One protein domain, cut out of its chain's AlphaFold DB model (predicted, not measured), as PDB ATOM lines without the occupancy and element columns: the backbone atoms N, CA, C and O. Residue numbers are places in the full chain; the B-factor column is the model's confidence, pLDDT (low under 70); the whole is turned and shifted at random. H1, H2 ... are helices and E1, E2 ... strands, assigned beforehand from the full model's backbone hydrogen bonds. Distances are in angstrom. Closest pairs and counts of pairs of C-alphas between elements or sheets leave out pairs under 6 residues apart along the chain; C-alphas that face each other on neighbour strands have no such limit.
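This is residues 35 to 112 and 125 to 151 of the 359 residues of the protein "Peptidase M15B and M15C, D,D-carboxypeptidase VanY/endolysins" of Xylella fastidiosa MUL0034 (UniProt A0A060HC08). A twisted sheet of four strands stands in the middle, with the long helix H4 packed on one face and the shorter H3 and H2 on the other; H1 lies near the E1 edge and only grazes the sheet. The printed part has 105 residues, with four named helices and four named strands in the order H1 E1 E2 H2 H3 E3 H4 E4, a mixed class. The mixed sheet runs E1 E3 E2 E4, its first pair antiparallel and the others parallel. The whole is compact and rounded, with a radius of gyration of the C-alphas of 12.8 A and spans of 32 by 31 by 24 A.

In the sheet, E2 is residues 70 to 77, 19.8 A long, E4 141 to 148, 18.0 A, E3 101 to 104 and E1 58 to 60. H4, residues 125 to 140, runs 22.9 A from C-alpha 125 at (47.357, -44.367, -22.093). H3 is residues 90 to 97 and H2 84 to 87. H1, residues 35 to 46, 16.9 A, begins at (39.723, -27.331, -3.469).

N 75 and O 145 of E2 and E4 are 2.8 A apart, N 74 and O 101 of E2 and E3 2.7 A, and N 60 and O 102 of E1 and E3 2.8 A. H4 is on the sheet over E2, at a height of 8.9 A; the closest C-alphas, Ala 73 and Leu 140, are 5.7 A apart. H3 is on the opposite face, 8.8 A high, along E2 at 4 degrees on the local plane; the C-alphas of Ala 95 and Leu 102 come closest to E3, at 6.0 A. H2 is on the same face as H3. E2, H2, H3 and E3 form a strand-helix-strand unit, parallel neighbour strands joined through helices, with a right-handed crossover. H1 and H4 are close but not clearly touching, the C-alphas of Leu 37 and Val 136 being 7.7 A apart. Every O i to N i+4 pair is within hydrogen-bond range in H1, H3 and H4; H2 is too short for one.

Residues 113 to 124 are not printed, and C-alphas 112 and 125 are 15.9 A apart across the cut. The link from H1 to E1 is long. Residues 97 and 149 to 151 have pLDDT under 70.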
ATOM      1  N   ASN A  35      38.910 -27.079  -4.666       83.75
ATOM      2  CA  ASN A  35      39.723 -27.331  -3.469       83.75
ATOM      3  C   ASN A  35      40.085 -28.813  -3.296       83.75
ATOM      4  O   ASN A  35      41.238 -29.138  -3.019       83.75
ATOM      5  N   THR A  36      39.123 -29.720  -3.494       92.81
ATOM      6  CA  THR A  36      39.374 -31.167  -3.388       92.81
ATOM      7  C   THR A  36      40.224 -31.664  -4.552       92.81
ATOM      8  O   THR A  36      41.079 -32.525  -4.368       92.81
ATOM      9  N   LEU A  37      40.059 -31.066  -5.732       93.31
ATOM     10  CA  LEU A  37      40.872 -31.338  -6.912       93.31
ATOM     11  C   LEU A  37      42.349 -30.977  -6.694       93.31
ATOM     12  O   LEU A  37      43.229 -31.756  -7.053       93.31
ATOM     13  N   THR A  38      42.630 -29.841  -6.052       89.81
ATOM     14  CA  THR A  38      44.006 -29.427  -5.719       89.81
ATOM     15  C   THR A  38      44.681 -30.427  -4.783       89.81
ATOM     16  O   THR A  38      45.807 -30.849  -5.031       89.81
ATOM     17  N   GLN A  39      43.980 -30.850  -3.726       91.88
ATOM     18  CA  GLN A  39      44.494 -31.837  -2.770       91.88
ATOM     19  C   GLN A  39      44.738 -33.196  -3.434       91.88
ATOM     20  O   GLN A  39      45.772 -33.822  -3.208       91.88
ATOM     21  N   TRP A  40      43.813 -33.619  -4.297       94.69
ATOM     22  CA  TRP A  40      43.939 -34.846  -5.074       94.69
ATOM     23  C   TRP A  40      45.155 -34.823  -6.009       94.69
ATOM     24  O   TRP A  40      45.889 -35.808  -6.062       94.69
ATOM     25  N   LEU A  41      45.420 -33.699  -6.689       94.38
ATOM     26  CA  LEU A  41      46.614 -33.536  -7.526       94.38
ATOM     27  C   LEU A  41      47.899 -33.639  -6.700       94.38
ATOM     28  O   LEU A  41      48.789 -34.399  -7.064       94.38
ATOM     29  N   VAL A  42      47.978 -32.939  -5.565       90.38
ATOM     30  CA  VAL A  42      49.156 -32.996  -4.681       90.38
ATOM     31  C   VAL A  42      49.415 -34.424  -4.197       90.38
ATOM     32  O   VAL A  42      50.549 -34.895  -4.251       90.38
ATOM     33  N   GLN A  43      48.371 -35.141  -3.769       92.88
ATOM     34  CA  GLN A  43      48.497 -36.528  -3.321       92.88
ATOM     35  C   GLN A  43      48.961 -37.453  -4.454       92.88
ATOM     36  O   GLN A  43      49.854 -38.279  -4.260       92.88
ATOM     37  N   ARG A  44      48.363 -37.310  -5.640       91.56
ATOM     38  CA  ARG A  44      48.696 -38.107  -6.822       91.56
ATOM     39  C   ARG A  44      50.138 -37.894  -7.263       91.56
ATOM     40  O   ARG A  44      50.842 -38.865  -7.523       91.56
ATOM     41  N   GLU A  45      50.576 -36.643  -7.341       92.56
ATOM     42  CA  GLU A  45      51.934 -36.308  -7.762       92.56
ATOM     43  C   GLU A  45      52.965 -36.712  -6.703       92.56
ATOM     44  O   GLU A  45      54.036 -37.198  -7.057       92.56
ATOM     45  N   GLY A  46      52.615 -36.648  -5.413       87.56
ATOM     46  CA  GLY A  46      53.432 -37.212  -4.334       87.56
ATOM     47  C   GLY A  46      53.604 -38.736  -4.414       87.56
ATOM     48  O   GLY A  46      54.614 -39.264  -3.957       87.56
ATOM     49  N   ALA A  47      52.655 -39.447  -5.030       89.44
ATOM     50  CA  ALA A  47      52.720 -40.892  -5.253       89.44
ATOM     51  C   ALA A  47      53.381 -41.286  -6.591       89.44
ATOM     52  O   ALA A  47      53.588 -42.473  -6.844       89.44
ATOM     53  N   ALA A  48      53.722 -40.322  -7.455       81.19
ATOM     54  CA  ALA A  48      54.171 -40.577  -8.825       81.19
ATOM     55  C   ALA A  48      55.622 -41.083  -8.949       81.19
ATOM     56  O   ALA A  48      56.071 -41.358 -10.059       81.19
ATOM     57  N   GLY A  49      56.354 -41.234  -7.842       81.25
ATOM     58  CA  GLY A  49      57.783 -41.552  -7.835       81.25
ATOM     59  C   GLY A  49      58.661 -40.298  -7.887       81.25
ATOM     60  O   GLY A  49      58.198 -39.188  -7.636       81.25
ATOM     61  N   GLN A  50      59.956 -40.461  -8.178       91.31
ATOM     62  CA  GLN A  50      60.888 -39.328  -8.225       91.31
ATOM     63  C   GLN A  50      60.684 -38.501  -9.500       91.31
ATOM     64  O   GLN A  50      61.028 -38.934 -10.605       91.31
ATOM     65  N   LEU A  51      60.139 -37.298  -9.333       90.12
ATOM     66  CA  LEU A  51      59.913 -36.330 -10.403       90.12
ATOM     67  C   LEU A  51      61.149 -35.446 -10.628       90.12
ATOM     68  O   LEU A  51      61.923 -35.164  -9.709       90.12
ATOM     69  N   ARG A  52      61.348 -35.005 -11.870       87.25
ATOM     70  CA  ARG A  52      62.258 -33.906 -12.215       87.25
ATOM     71  C   ARG A  52      61.651 -32.593 -11.708       87.25
ATOM     72  O   ARG A  52      60.426 -32.474 -11.642       87.25
ATOM     73  N   SER A  53      62.498 -31.617 -11.376       84.12
ATOM     74  CA  SER A  53      62.038 -30.297 -10.911       84.12
ATOM     75  C   SER A  53      61.017 -29.698 -11.873       84.12
ATOM     76  O   SER A  53      61.212 -29.753 -13.086       84.12
ATOM     77  N   ASP A  54      59.940 -29.143 -11.320       82.81
ATOM     78  CA  ASP A  54      58.897 -28.424 -12.056       82.81
ATOM     79  C   ASP A  54      58.256 -29.229 -13.193       82.81
ATOM     80  O   ASP A  54      57.908 -28.691 -14.245       82.81
ATOM     81  N   THR A  55      58.066 -30.535 -12.997       89.31
ATOM     82  CA  THR A  55      57.357 -31.399 -13.960       89.31
ATOM     83  C   THR A  55      56.048 -31.972 -13.437       89.31
ATOM     84  O   THR A  55      55.314 -32.585 -14.210       89.31
ATOM     85  N   GLN A  56      55.737 -31.751 -12.159       93.06
ATOM     86  CA  GLN A  56      54.492 -32.177 -11.537       93.06
ATOM     87  C   GLN A  56      53.273 -31.504 -12.172       93.06
ATOM     88  O   GLN A  56      53.307 -30.315 -12.525       93.06
ATOM     89  N   ALA A  57      52.180 -32.260 -12.253       95.25
ATOM     90  CA  ALA A  57      50.889 -31.725 -12.647       95.25
ATOM     91  C   ALA A  57      50.410 -30.690 -11.622       95.25
ATOM     92  O   ALA A  57      50.430 -30.949 -10.417       95.25
ATOM     93  N   HIS A  58      49.965 -29.520 -12.076       93.88
ATOM     94  CA  HIS A  58      49.477 -28.488 -11.164       93.88
ATOM     95  C   HIS A  58      48.487 -27.522 -11.816       93.88
ATOM     96  O   HIS A  58      48.280 -27.511 -13.030       93.88
ATOM     97  N   ILE A  59      47.853 -26.714 -10.965       95.81
ATOM     98  CA  ILE A  59      46.908 -25.672 -11.357       95.81
ATOM     99  C   ILE A  59      47.569 -24.314 -11.137       95.81
ATOM    100  O   ILE A  59      48.115 -24.043 -10.067       95.81
ATOM    101  N   VAL A  60      47.475 -23.449 -12.138       93.38
ATOM    102  CA  VAL A  60      47.777 -22.024 -12.041       93.38
ATOM    103  C   VAL A  60      46.448 -21.280 -11.967       93.38
ATOM    104  O   VAL A  60      45.674 -21.268 -12.924       93.38
ATOM    105  N   TRP A  61      46.165 -20.683 -10.814       89.38
ATOM    106  CA  TRP A  61      44.916 -19.961 -10.574       89.38
ATOM    107  C   TRP A  61      44.920 -18.586 -11.239       89.38
ATOM    108  O   TRP A  61      45.927 -17.877 -11.192       89.38
ATOM    109  N   ALA A  62      43.776 -18.203 -11.814       83.00
ATOM    110  CA  ALA A  62      43.559 -16.846 -12.315       83.00
ATOM    111  C   ALA A  62      43.619 -15.816 -11.175       83.00
ATOM    112  O   ALA A  62      44.255 -14.774 -11.318       83.00
ATOM    113  N   ASP A  63      43.008 -16.154 -10.034       79.56
ATOM    114  CA  ASP A  63      43.122 -15.433  -8.766       79.56
ATOM    115  C   ASP A  63      43.767 -16.353  -7.710       79.56
ATOM    116  O   ASP A  63      43.084 -17.174  -7.092       79.56
ATOM    117  N   PRO A  64      45.093 -16.258  -7.499       78.06
ATOM    118  CA  PRO A  64      45.791 -17.053  -6.491       78.06
ATOM    119  C   PRO A  64      45.383 -16.738  -5.048       78.06
ATOM    120  O   PRO A  64      45.628 -17.565  -4.171       78.06
ATOM    121  N   LEU A  65      44.802 -15.561  -4.784       74.12
ATOM    122  CA  LEU A  65      44.345 -15.180  -3.446       74.12
ATOM    123  C   LEU A  65      42.992 -15.822  -3.118       74.12
ATOM    124  O   LEU A  65      42.723 -16.107  -1.952       74.12
ATOM    125  N   HIS A  66      42.182 -16.114  -4.141       82.88
ATOM    126  CA  HIS A  66      40.879 -16.764  -3.995       82.88
ATOM    127  C   HIS A  66      40.688 -17.915  -5.004       82.88
ATOM    128  O   HIS A  66      39.897 -17.795  -5.945       82.88
ATOM    129  N   PRO A  67      41.376 -19.061  -4.819       87.81
ATOM    130  CA  PRO A  67      41.230 -20.221  -5.694       87.81
ATOM    131  C   PRO A  67      39.780 -20.708  -5.788       87.81
ATOM    132  O   PRO A  67      39.186 -21.167  -4.810       87.81
ATOM    133  N   ALA A  68      39.206 -20.622  -6.983       88.69
ATOM    134  CA  ALA A  68      37.832 -21.014  -7.254       88.69
ATOM    135  C   ALA A  68      37.643 -21.364  -8.733       88.69
ATOM    136  O   ALA A  68      38.488 -21.083  -9.586       88.69
ATOM    137  N   ARG A  69      36.503 -21.991  -9.040       92.44
ATOM    138  CA  ARG A  69      36.068 -22.200 -10.422       92.44
ATOM    139  C   ARG A  69      35.851 -20.837 -11.083       92.44
ATOM    140  O   ARG A  69      35.216 -19.972 -10.491       92.44
ATOM    141  N   ALA A  70      36.368 -20.665 -12.296       84.75
ATOM    142  CA  ALA A  70      36.291 -19.411 -13.046       84.75
ATOM    143  C   ALA A  70      35.388 -19.540 -14.286       84.75
ATOM    144  O   ALA A  70      35.043 -20.640 -14.715       84.75
ATOM    145  N   GLY A  71      35.071 -18.417 -14.936       75.25
ATOM    146  CA  GLY A  71      34.357 -18.420 -16.223       75.25
ATOM    147  C   GLY A  71      35.160 -19.034 -17.384       75.25
ATOM    148  O   GLY A  71      34.631 -19.226 -18.482       75.25
ATOM    149  N   CYS A  72      36.446 -19.330 -17.168       85.25
ATOM    150  CA  CYS A  72      37.345 -19.949 -18.135       85.25
ATOM    151  C   CYS A  72      38.402 -20.822 -17.442       85.25
ATOM    152  O   CYS A  72      38.987 -20.428 -16.430       85.25
ATOM    153  N   ALA A  73      38.690 -21.980 -18.032       94.12
ATOM    154  CA  ALA A  73      39.875 -22.773 -17.752       94.12
ATOM    155  C   ALA A  73      40.611 -23.118 -19.051       94.12
ATOM    156  O   ALA A  73      40.001 -23.452 -20.061       94.12
ATOM    157  N   MET A  74      41.931 -23.071 -19.018       96.50
ATOM    158  CA  MET A  74      42.811 -23.555 -20.066       96.50
ATOM    159  C   MET A  74      43.466 -24.857 -19.607       96.50
ATOM    160  O   MET A  74      43.757 -25.026 -18.426       96.50
ATOM    161  N   VAL A  75      43.737 -25.771 -20.529       96.38
ATOM    162  CA  VAL A  75      44.557 -26.960 -20.280       96.38
ATOM    163  C   VAL A  75      45.659 -27.033 -21.317       96.38
ATOM    164  O   VAL A  75      45.375 -26.934 -22.504       96.38
ATOM    165  N   TYR A  76      46.908 -27.191 -20.884       94.56
ATOM    166  CA  TYR A  76      48.056 -27.278 -21.785       94.56
ATOM    167  C   TYR A  76      48.590 -28.712 -21.859       94.56
ATOM    168  O   TYR A  76      49.172 -29.222 -20.907       94.56
ATOM    169  N   LEU A  77      48.384 -29.369 -22.996       91.56
ATOM    170  CA  LEU A  77      48.891 -30.708 -23.273       91.56
ATOM    171  C   LEU A  77      50.283 -30.581 -23.906       91.56
ATOM    172  O   LEU A  77      50.396 -30.066 -25.015       91.56
ATOM    173  N   HIS A  78      51.326 -31.021 -23.204       86.19
ATOM    174  CA  HIS A  78      52.706 -30.969 -23.700       86.19
ATOM    175  C   HIS A  78      53.002 -32.081 -24.726       86.19
ATOM    176  O   HIS A  78      52.302 -33.097 -24.771       86.19
ATOM    177  N   GLY A  79      54.059 -31.905 -25.526       81.56
ATOM    178  CA  GLY A  79      54.510 -32.871 -26.526       81.56
ATOM    179  C   GLY A  79      55.046 -34.192 -25.950       81.56
ATOM    180  O   GLY A  79      55.264 -34.343 -24.741       81.56
ATOM    181  N   PHE A  80      55.271 -35.166 -26.840       76.56
ATOM    182  CA  PHE A  80      55.870 -36.458 -26.493       76.56
ATOM    183  C   PHE A  80      57.336 -36.256 -26.092       76.56
ATOM    184  O   PHE A  80      58.053 -35.515 -26.752       76.56
ATOM    185  N   THR A  81      57.782 -36.888 -25.003       74.56
ATOM    186  CA  THR A  81      59.089 -36.665 -24.336       74.56
ATOM    187  C   THR A  81      59.270 -35.315 -23.627       74.56
ATOM    188  O   THR A  81      60.212 -35.170 -22.845       74.56
ATOM    189  N   ALA A  82      58.355 -34.359 -23.819       82.38
ATOM    190  CA  ALA A  82      58.418 -33.028 -23.222       82.38
ATOM    191  C   ALA A  82      57.791 -32.961 -21.812       82.38
ATOM    192  O   ALA A  82      57.433 -33.966 -21.189       82.38
ATOM    193  N   SER A  83      57.681 -31.743 -21.286       84.69
ATOM    194  CA  SER A  83      56.956 -31.413 -20.059       84.69
ATOM    195  C   SER A  83      56.259 -30.060 -20.224       84.69
ATOM    196  O   SER A  83      56.390 -29.390 -21.249       84.69
ATOM    197  N   GLN A  84      55.566 -29.606 -19.181       85.44
ATOM    198  CA  GLN A  84      54.962 -28.272 -19.138       85.44
ATOM    199  C   GLN A  84      55.928 -27.108 -19.428       85.44
ATOM    200  O   GLN A  84      55.468 -26.020 -19.776       85.44
ATOM    201  N   GLY A  85      57.246 -27.316 -19.308       82.06
ATOM    202  CA  GLY A  85      58.253 -26.304 -19.635       82.06
ATOM    203  C   GLY A  85      58.237 -25.872 -21.104       82.06
ATOM    204  O   GLY A  85      58.555 -24.725 -21.392       82.06
ATOM    205  N   GLU A  86      57.795 -26.740 -22.016       83.81
ATOM    206  CA  GLU A  86      57.771 -26.491 -23.467       83.81
ATOM    207  C   GLU A  86      56.906 -25.279 -23.855       83.81
ATOM    208  O   GLU A  86      57.268 -24.500 -24.729       83.81
ATOM    209  N   GLY A  87      55.782 -25.079 -23.165       77.31
ATOM    210  CA  GLY A  87      54.899 -23.941 -23.419       77.31
ATOM    211  C   GLY A  87      55.129 -22.775 -22.463       77.31
ATOM    212  O   GLY A  87      54.415 -21.772 -22.535       77.31
ATOM    213  N   ALA A  88      56.085 -22.888 -21.538       79.88
ATOM    214  CA  ALA A  88      56.387 -21.830 -20.588       79.88
ATOM    215  C   ALA A  88      57.279 -20.752 -21.242       79.88
ATOM    216  O   ALA A  88      58.180 -21.077 -22.008       79.88
ATOM    217  N   PRO A  89      57.075 -19.454 -20.944       81.25
ATOM    218  CA  PRO A  89      56.040 -18.882 -20.081       81.25
ATOM    219  C   PRO A  89      54.740 -18.527 -20.831       81.25
ATOM    220  O   PRO A  89      53.887 -17.838 -20.269       81.25
ATOM    221  N   LEU A  90      54.598 -18.905 -22.105       80.31
ATOM    222  CA  LEU A  90      53.505 -18.460 -22.972       80.31
ATOM    223  C   LEU A  90      52.129 -18.926 -22.479       80.31
ATOM    224  O   LEU A  90      51.230 -18.095 -22.370       80.31
ATOM    225  N   HIS A  91      51.967 -20.205 -22.128       85.69
ATOM    226  CA  HIS A  91      50.684 -20.736 -21.641       85.69
ATOM    227  C   HIS A  91      50.196 -20.013 -20.375       85.69
ATOM    228  O   HIS A  91      49.022 -19.656 -20.289       85.69
ATOM    229  N   VAL A  92      51.101 -19.685 -19.444       82.88
ATOM    230  CA  VAL A  92      50.789 -18.913 -18.231       82.88
ATOM    231  C   VAL A  92      50.401 -17.480 -18.586       82.88
ATOM    232  O   VAL A  92      49.440 -16.947 -18.032       82.88
ATOM    233  N   LYS A  93      51.140 -16.834 -19.499       73.06
ATOM    234  CA  LYS A  93      50.836 -15.464 -19.943       73.06
ATOM    235  C   LYS A  93      49.463 -15.384 -20.607       73.06
ATOM    236  O   LYS A  93      48.714 -14.461 -20.301       73.06
ATOM    237  N   LEU A  94      49.124 -16.355 -21.455       76.75
ATOM    238  CA  LEU A  94      47.812 -16.455 -22.092       76.75
ATOM    239  C   LEU A  94      46.711 -16.653 -21.049       76.75
ATOM    240  O   LEU A  94      45.773 -15.864 -21.005       76.75
ATOM    241  N   ALA A  95      46.858 -17.628 -20.151       81.81
ATOM    242  CA  ALA A  95      45.872 -17.872 -19.100       81.81
ATOM    243  C   ALA A  95      45.597 -16.617 -18.257       81.81
ATOM    244  O   ALA A  95      44.442 -16.265 -18.035       81.81
ATOM    245  N   ARG A  96      46.648 -15.880 -17.875       76.31
ATOM    246  CA  ARG A  96      46.516 -14.604 -17.153       76.31
ATOM    247  C   ARG A  96      45.828 -13.522 -17.975       76.31
ATOM    248  O   ARG A  96      44.949 -12.848 -17.451       76.31
ATOM    249  N   ALA A  97      46.204 -13.356 -19.243       67.31
ATOM    250  CA  ALA A  97      45.627 -12.333 -20.117       67.31
ATOM    251  C   ALA A  97      44.112 -12.513 -20.311       67.31
ATOM    252  O   ALA A  97      43.385 -11.529 -20.418       67.31
ATOM    253  N   PHE A  98      43.638 -13.760 -20.306       76.00
ATOM    254  CA  PHE A  98      42.221 -14.096 -20.447       76.00
ATOM    255  C   PHE A  98      41.502 -14.348 -19.111       76.00
ATOM    256  O   PHE A  98      40.320 -14.691 -19.116       76.00
ATOM    257  N   GLY A  99      42.184 -14.193 -17.970       79.00
ATOM    258  CA  GLY A  99      41.605 -14.455 -16.648       79.00
ATOM    259  C   GLY A  99      41.154 -15.908 -16.450       79.00
ATOM    260  O   GLY A  99      40.181 -16.166 -15.746       79.00
ATOM    261  N   CYS A 100      41.822 -16.858 -17.103       89.25
ATOM    262  CA  CYS A 100      41.501 -18.277 -17.039       89.25
ATOM    263  C   CYS A 100      42.333 -18.982 -15.967       89.25
ATOM    264  O   CYS A 100      43.534 -18.737 -15.834       89.25
ATOM    265  N   ASN A 101      41.720 -19.936 -15.264       95.62
ATOM    266  CA  ASN A 101      42.497 -20.957 -14.564       95.62
ATOM    267  C   ASN A 101      43.285 -21.763 -15.601       95.62
ATOM    268  O   ASN A 101      42.802 -21.965 -16.707       95.62
ATOM    269  N   LEU A 102      44.475 -22.247 -15.275       96.31
ATOM    270  CA  LEU A 102      45.276 -23.075 -16.174       96.31
ATOM    271  C   LEU A 102      45.616 -24.390 -15.491       96.31
ATOM    272  O   LEU A 102      46.157 -24.407 -14.392       96.31
ATOM    273  N   TYR A 103      45.318 -25.494 -16.164       97.88
ATOM    274  CA  TYR A 103      45.766 -26.814 -15.770       97.88
ATOM    275  C   TYR A 103      46.951 -27.256 -16.625       97.88
ATOM    276  O   TYR A 103      46.879 -27.275 -17.857       97.88
ATOM    277  N   LEU A 104      48.031 -27.634 -15.949       95.88
ATOM    278  CA  LEU A 104      49.233 -28.189 -16.549       95.88
ATOM    279  C   LEU A 104      49.318 -29.669 -16.149       95.88
ATOM    280  O   LEU A 104      49.805 -29.971 -15.061       95.88
ATOM    281  N   PRO A 105      48.778 -30.601 -16.957       95.56
ATOM    282  CA  PRO A 105      48.895 -32.032 -16.706       95.56
ATOM    283  C   PRO A 105      50.326 -32.541 -16.883       95.56
ATOM    284  O   PRO A 105      51.099 -32.022 -17.686       95.56
ATOM    285  N   ARG A 106      50.617 -33.657 -16.209       93.31
ATOM    286  CA  ARG A 106      51.777 -34.513 -16.469       93.31
ATOM    287  C   ARG A 106      51.293 -35.839 -17.043       93.31
ATOM    288  O   ARG A 106      50.519 -36.553 -16.404       93.31
ATOM    289  N   PHE A 107      51.726 -36.168 -18.255       92.62
ATOM    290  CA  PHE A 107      51.341 -37.428 -18.890       92.62
ATOM    291  C   PHE A 107      52.035 -38.641 -18.244       92.62
ATOM    292  O   PHE A 107      53.085 -38.483 -17.611       92.62
ATOM    293  N   PRO A 108      51.474 -39.861 -18.387       90.88
ATOM    294  CA  PRO A 108      52.085 -41.090 -17.884       90.88
ATOM    295  C   PRO A 108      53.565 -41.170 -18.261       90.88
ATOM    296  O   PRO A 108      53.932 -40.810 -19.376       90.88
ATOM    297  N   GLY A 109      54.419 -41.552 -17.311       90.00
ATOM    298  CA  GLY A 109      55.877 -41.638 -17.473       90.00
ATOM    299  C   GLY A 109      56.634 -40.314 -17.680       90.00
ATOM    300  O   GLY A 109      57.822 -40.233 -17.372       90.00
ATOM    301  N   HIS A 110      55.980 -39.249 -18.145       90.75
ATOM    302  CA  HIS A 110      56.622 -37.956 -18.366       90.75
ATOM    303  C   HIS A 110      56.974 -37.301 -17.025       90.75
ATOM    304  O   HIS A 110      56.320 -37.532 -16.005       90.75
ATOM    305  N   GLY A 111      58.048 -36.508 -17.020       89.06
ATOM    306  CA  GLY A 111      58.555 -35.831 -15.823       89.06
ATOM    307  C   GLY A 111      59.291 -36.720 -14.813       89.06
ATOM    308  O   GLY A 111      59.960 -36.188 -13.938       89.06
ATOM    309  N   LEU A 112      59.250 -38.052 -14.928       91.12
ATOM    310  CA  LEU A 112      59.971 -38.949 -14.014       91.12
ATOM    311  C   LEU A 112      61.482 -38.926 -14.260       91.12
ATOM    312  O   LEU A 112      61.924 -38.828 -15.401       91.12
ATOM    313  N   GLN A 125      46.973 -45.037 -23.332       84.44
ATOM    314  CA  GLN A 125      47.357 -44.367 -22.093       84.44
ATOM    315  C   GLN A 125      47.454 -42.849 -22.271       84.44
ATOM    316  O   GLN A 125      46.948 -42.100 -21.434       84.44
ATOM    317  N   LEU A 126      48.043 -42.381 -23.377       84.44
ATOM    318  CA  LEU A 126      48.124 -40.948 -23.684       84.44
ATOM    319  C   LEU A 126      46.737 -40.333 -23.916       84.44
ATOM    320  O   LEU A 126      46.428 -39.268 -23.378       84.44
ATOM    321  N   ARG A 127      45.862 -41.026 -24.653       83.69
ATOM    322  CA  ARG A 127      44.478 -40.588 -24.876       83.69
ATOM    323  C   ARG A 127      43.673 -40.551 -23.575       83.69
ATOM    324  O   ARG A 127      42.911 -39.608 -23.364       83.69
ATOM    325  N   GLN A 128      43.856 -41.536 -22.697       86.00
ATOM    326  CA  GLN A 128      43.212 -41.571 -21.383       86.00
ATOM    327  C   GLN A 128      43.686 -40.410 -20.498       86.00
ATOM    328  O   GLN A 128      42.868 -39.754 -19.853       86.00
ATOM    329  N   ALA A 129      44.985 -40.101 -20.513       88.88
ATOM    330  CA  ALA A 129      45.547 -38.971 -19.777       88.88
ATOM    331  C   ALA A 129      45.034 -37.616 -20.294       88.88
ATOM    332  O   ALA A 129      44.697 -36.739 -19.501       88.88
ATOM    333  N   ALA A 130      44.901 -37.455 -21.614       87.62
ATOM    334  CA  ALA A 130      44.304 -36.260 -22.206       87.62
ATOM    335  C   ALA A 130      42.819 -36.103 -21.823       87.62
ATOM    336  O   ALA A 130      42.372 -35.001 -21.499       87.62
ATOM    337  N   ALA A 131      42.059 -37.204 -21.806       86.12
ATOM    338  CA  ALA A 131      40.666 -37.203 -21.364       86.12
ATOM    339  C   ALA A 131      40.530 -36.799 -19.890       86.12
ATOM    340  O   ALA A 131      39.643 -36.020 -19.535       86.12
ATOM    341  N   GLU A 132      41.431 -37.285 -19.036       93.38
ATOM    342  CA  GLU A 132      41.483 -36.887 -17.635       93.38
ATOM    343  C   GLU A 132      41.833 -35.410 -17.475       93.38
ATOM    344  O   GLU A 132      41.167 -34.700 -16.723       93.38
ATOM    345  N   ALA A 133      42.810 -34.915 -18.234       95.19
ATOM    346  CA  ALA A 133      43.185 -33.513 -18.184       95.19
ATOM    347  C   ALA A 133      42.037 -32.579 -18.587       95.19
ATOM    348  O   ALA A 133      41.829 -31.534 -17.966       95.19
ATOM    349  N   LEU A 134      41.237 -32.991 -19.571       91.06
ATOM    350  CA  LEU A 134      40.020 -32.284 -19.948       91.06
ATOM    351  C   LEU A 134      38.957 -32.327 -18.838       91.06
ATOM    352  O   LEU A 134      38.282 -31.326 -18.598       91.06
ATOM    353  N   ALA A 135      38.807 -33.460 -18.144       92.00
ATOM    354  CA  ALA A 135      37.890 -33.579 -17.012       92.00
ATOM    355  C   ALA A 135      38.285 -32.636 -15.862       92.00
ATOM    356  O   ALA A 135      37.428 -31.928 -15.337       92.00
ATOM    357  N   VAL A 136      39.580 -32.553 -15.535       96.50
ATOM    358  CA  VAL A 136      40.119 -31.597 -14.555       96.50
ATOM    359  C   VAL A 136      39.807 -30.158 -14.970       96.50
ATOM    360  O   VAL A 136      39.247 -29.395 -14.186       96.50
ATOM    361  N   ALA A 137      40.082 -29.784 -16.222       94.75
ATOM    362  CA  ALA A 137      39.825 -28.431 -16.715       94.75
ATOM    363  C   ALA A 137      38.343 -28.022 -16.622       94.75
ATOM    364  O   ALA A 137      38.036 -26.882 -16.277       94.75
ATOM    365  N   ARG A 138      37.410 -28.960 -16.845       92.00
ATOM    366  CA  ARG A 138      35.958 -28.725 -16.700       92.00
ATOM    367  C   ARG A 138      35.517 -28.446 -15.262       92.00
ATOM    368  O   ARG A 138      34.504 -27.783 -15.055       92.00
ATOM    369  N   VAL A 139      36.262 -28.928 -14.269       95.62
ATOM    370  CA  VAL A 139      36.028 -28.593 -12.854       95.62
ATOM    371  C   VAL A 139      36.534 -27.183 -12.545       95.62
ATOM    372  O   VAL A 139      35.938 -26.466 -11.742       95.62
ATOM    373  N   LEU A 140      37.612 -26.762 -13.207       95.56
ATOM    374  CA  LEU A 140      38.264 -25.469 -12.986       95.56
ATOM    375  C   LEU A 140      37.578 -24.301 -13.697       95.56
ATOM    376  O   LEU A 140      37.767 -23.157 -13.278       95.56
ATOM    377  N   GLY A 141      36.797 -24.567 -14.747       90.44
ATOM    378  CA  GLY A 141      36.182 -23.534 -15.574       90.44
ATOM    379  C   GLY A 141      34.769 -23.862 -16.048       90.44
ATOM    380  O   GLY A 141      34.366 -25.022 -16.116       90.44
ATOM    381  N   GLU A 142      33.997 -22.831 -16.381       82.50
ATOM    382  CA  GLU A 142      32.736 -22.974 -17.124       82.50
ATOM    383  C   GLU A 142      32.992 -23.316 -18.596       82.50
ATOM    384  O   GLU A 142      32.369 -24.224 -19.143       82.50
ATOM    385  N   ARG A 143      33.967 -22.634 -19.208       84.06
ATOM    386  CA  ARG A 143      34.446 -22.869 -20.576       84.06
ATOM    387  C   ARG A 143      35.866 -23.414 -20.540       84.06
ATOM    388  O   ARG A 143      36.664 -22.963 -19.719       84.06
ATOM    389  N   VAL A 144      36.183 -24.357 -21.427       85.44
ATOM    390  CA  VAL A 144      37.509 -24.988 -21.483       85.44
ATOM    391  C   VAL A 144      38.197 -24.719 -22.815       85.44
ATOM    392  O   VAL A 144      37.649 -25.034 -23.865       85.44
ATOM    393  N   VAL A 145      39.421 -24.197 -22.750       84.81
ATOM    394  CA  VAL A 145      40.328 -24.016 -23.891       84.81
ATOM    395  C   VAL A 145      41.433 -25.064 -23.814       84.81
ATOM    396  O   VAL A 145      42.074 -25.219 -22.775       84.81
ATOM    397  N   VAL A 146      41.679 -25.778 -24.909       87.94
ATOM    398  CA  VAL A 146      42.772 -26.753 -24.994       87.94
ATOM    399  C   VAL A 146      43.937 -26.123 -25.748       87.94
ATOM    400  O   VAL A 146      43.779 -25.644 -26.866       87.94
ATOM    401  N   MET A 147      45.112 -26.125 -25.128       85.75
ATOM    402  CA  MET A 147      46.365 -25.644 -25.696       85.75
ATOM    403  C   MET A 147      47.324 -26.817 -25.877       85.75
ATOM    404  O   MET A 147      47.380 -27.725 -25.049       85.75
ATOM    405  N   ASN A 148      48.102 -26.779 -26.946       79.00
ATOM    406  CA  ASN A 148      49.205 -27.691 -27.214       79.00
ATOM    407  C   ASN A 148      50.238 -26.914 -28.042       79.00
ATOM    408  O   ASN A 148      49.865 -25.986 -28.765       79.00
ATOM    409  N   VAL A 149      51.515 -27.257 -27.906       66.88
ATOM    410  CA  VAL A 149      52.546 -26.848 -28.857       66.88
ATOM    411  C   VAL A 149      53.222 -28.107 -29.385       66.88
ATOM    412  O   VAL A 149      53.537 -29.022 -28.627       66.88
ATOM    413  N   SER A 150      53.428 -28.155 -30.696       52.34
ATOM    414  CA  SER A 150      54.274 -29.162 -31.317       52.34
ATOM    415  C   SER A 150      55.658 -28.552 -31.495       52.34
ATOM    416  O   SER A 150      55.804 -27.582 -32.235       52.34
ATOM    417  N   SER A 151      56.669 -29.074 -30.798       44.81
ATOM    418  CA  SER A 151      58.068 -28.839 -31.159       44.81
ATOM    419  C   SER A 151      58.659 -30.109 -31.775       44.81
ATOM    420  O   SER A 151      59.326 -30.902 -31.119       44.81
TER     421      SER A 151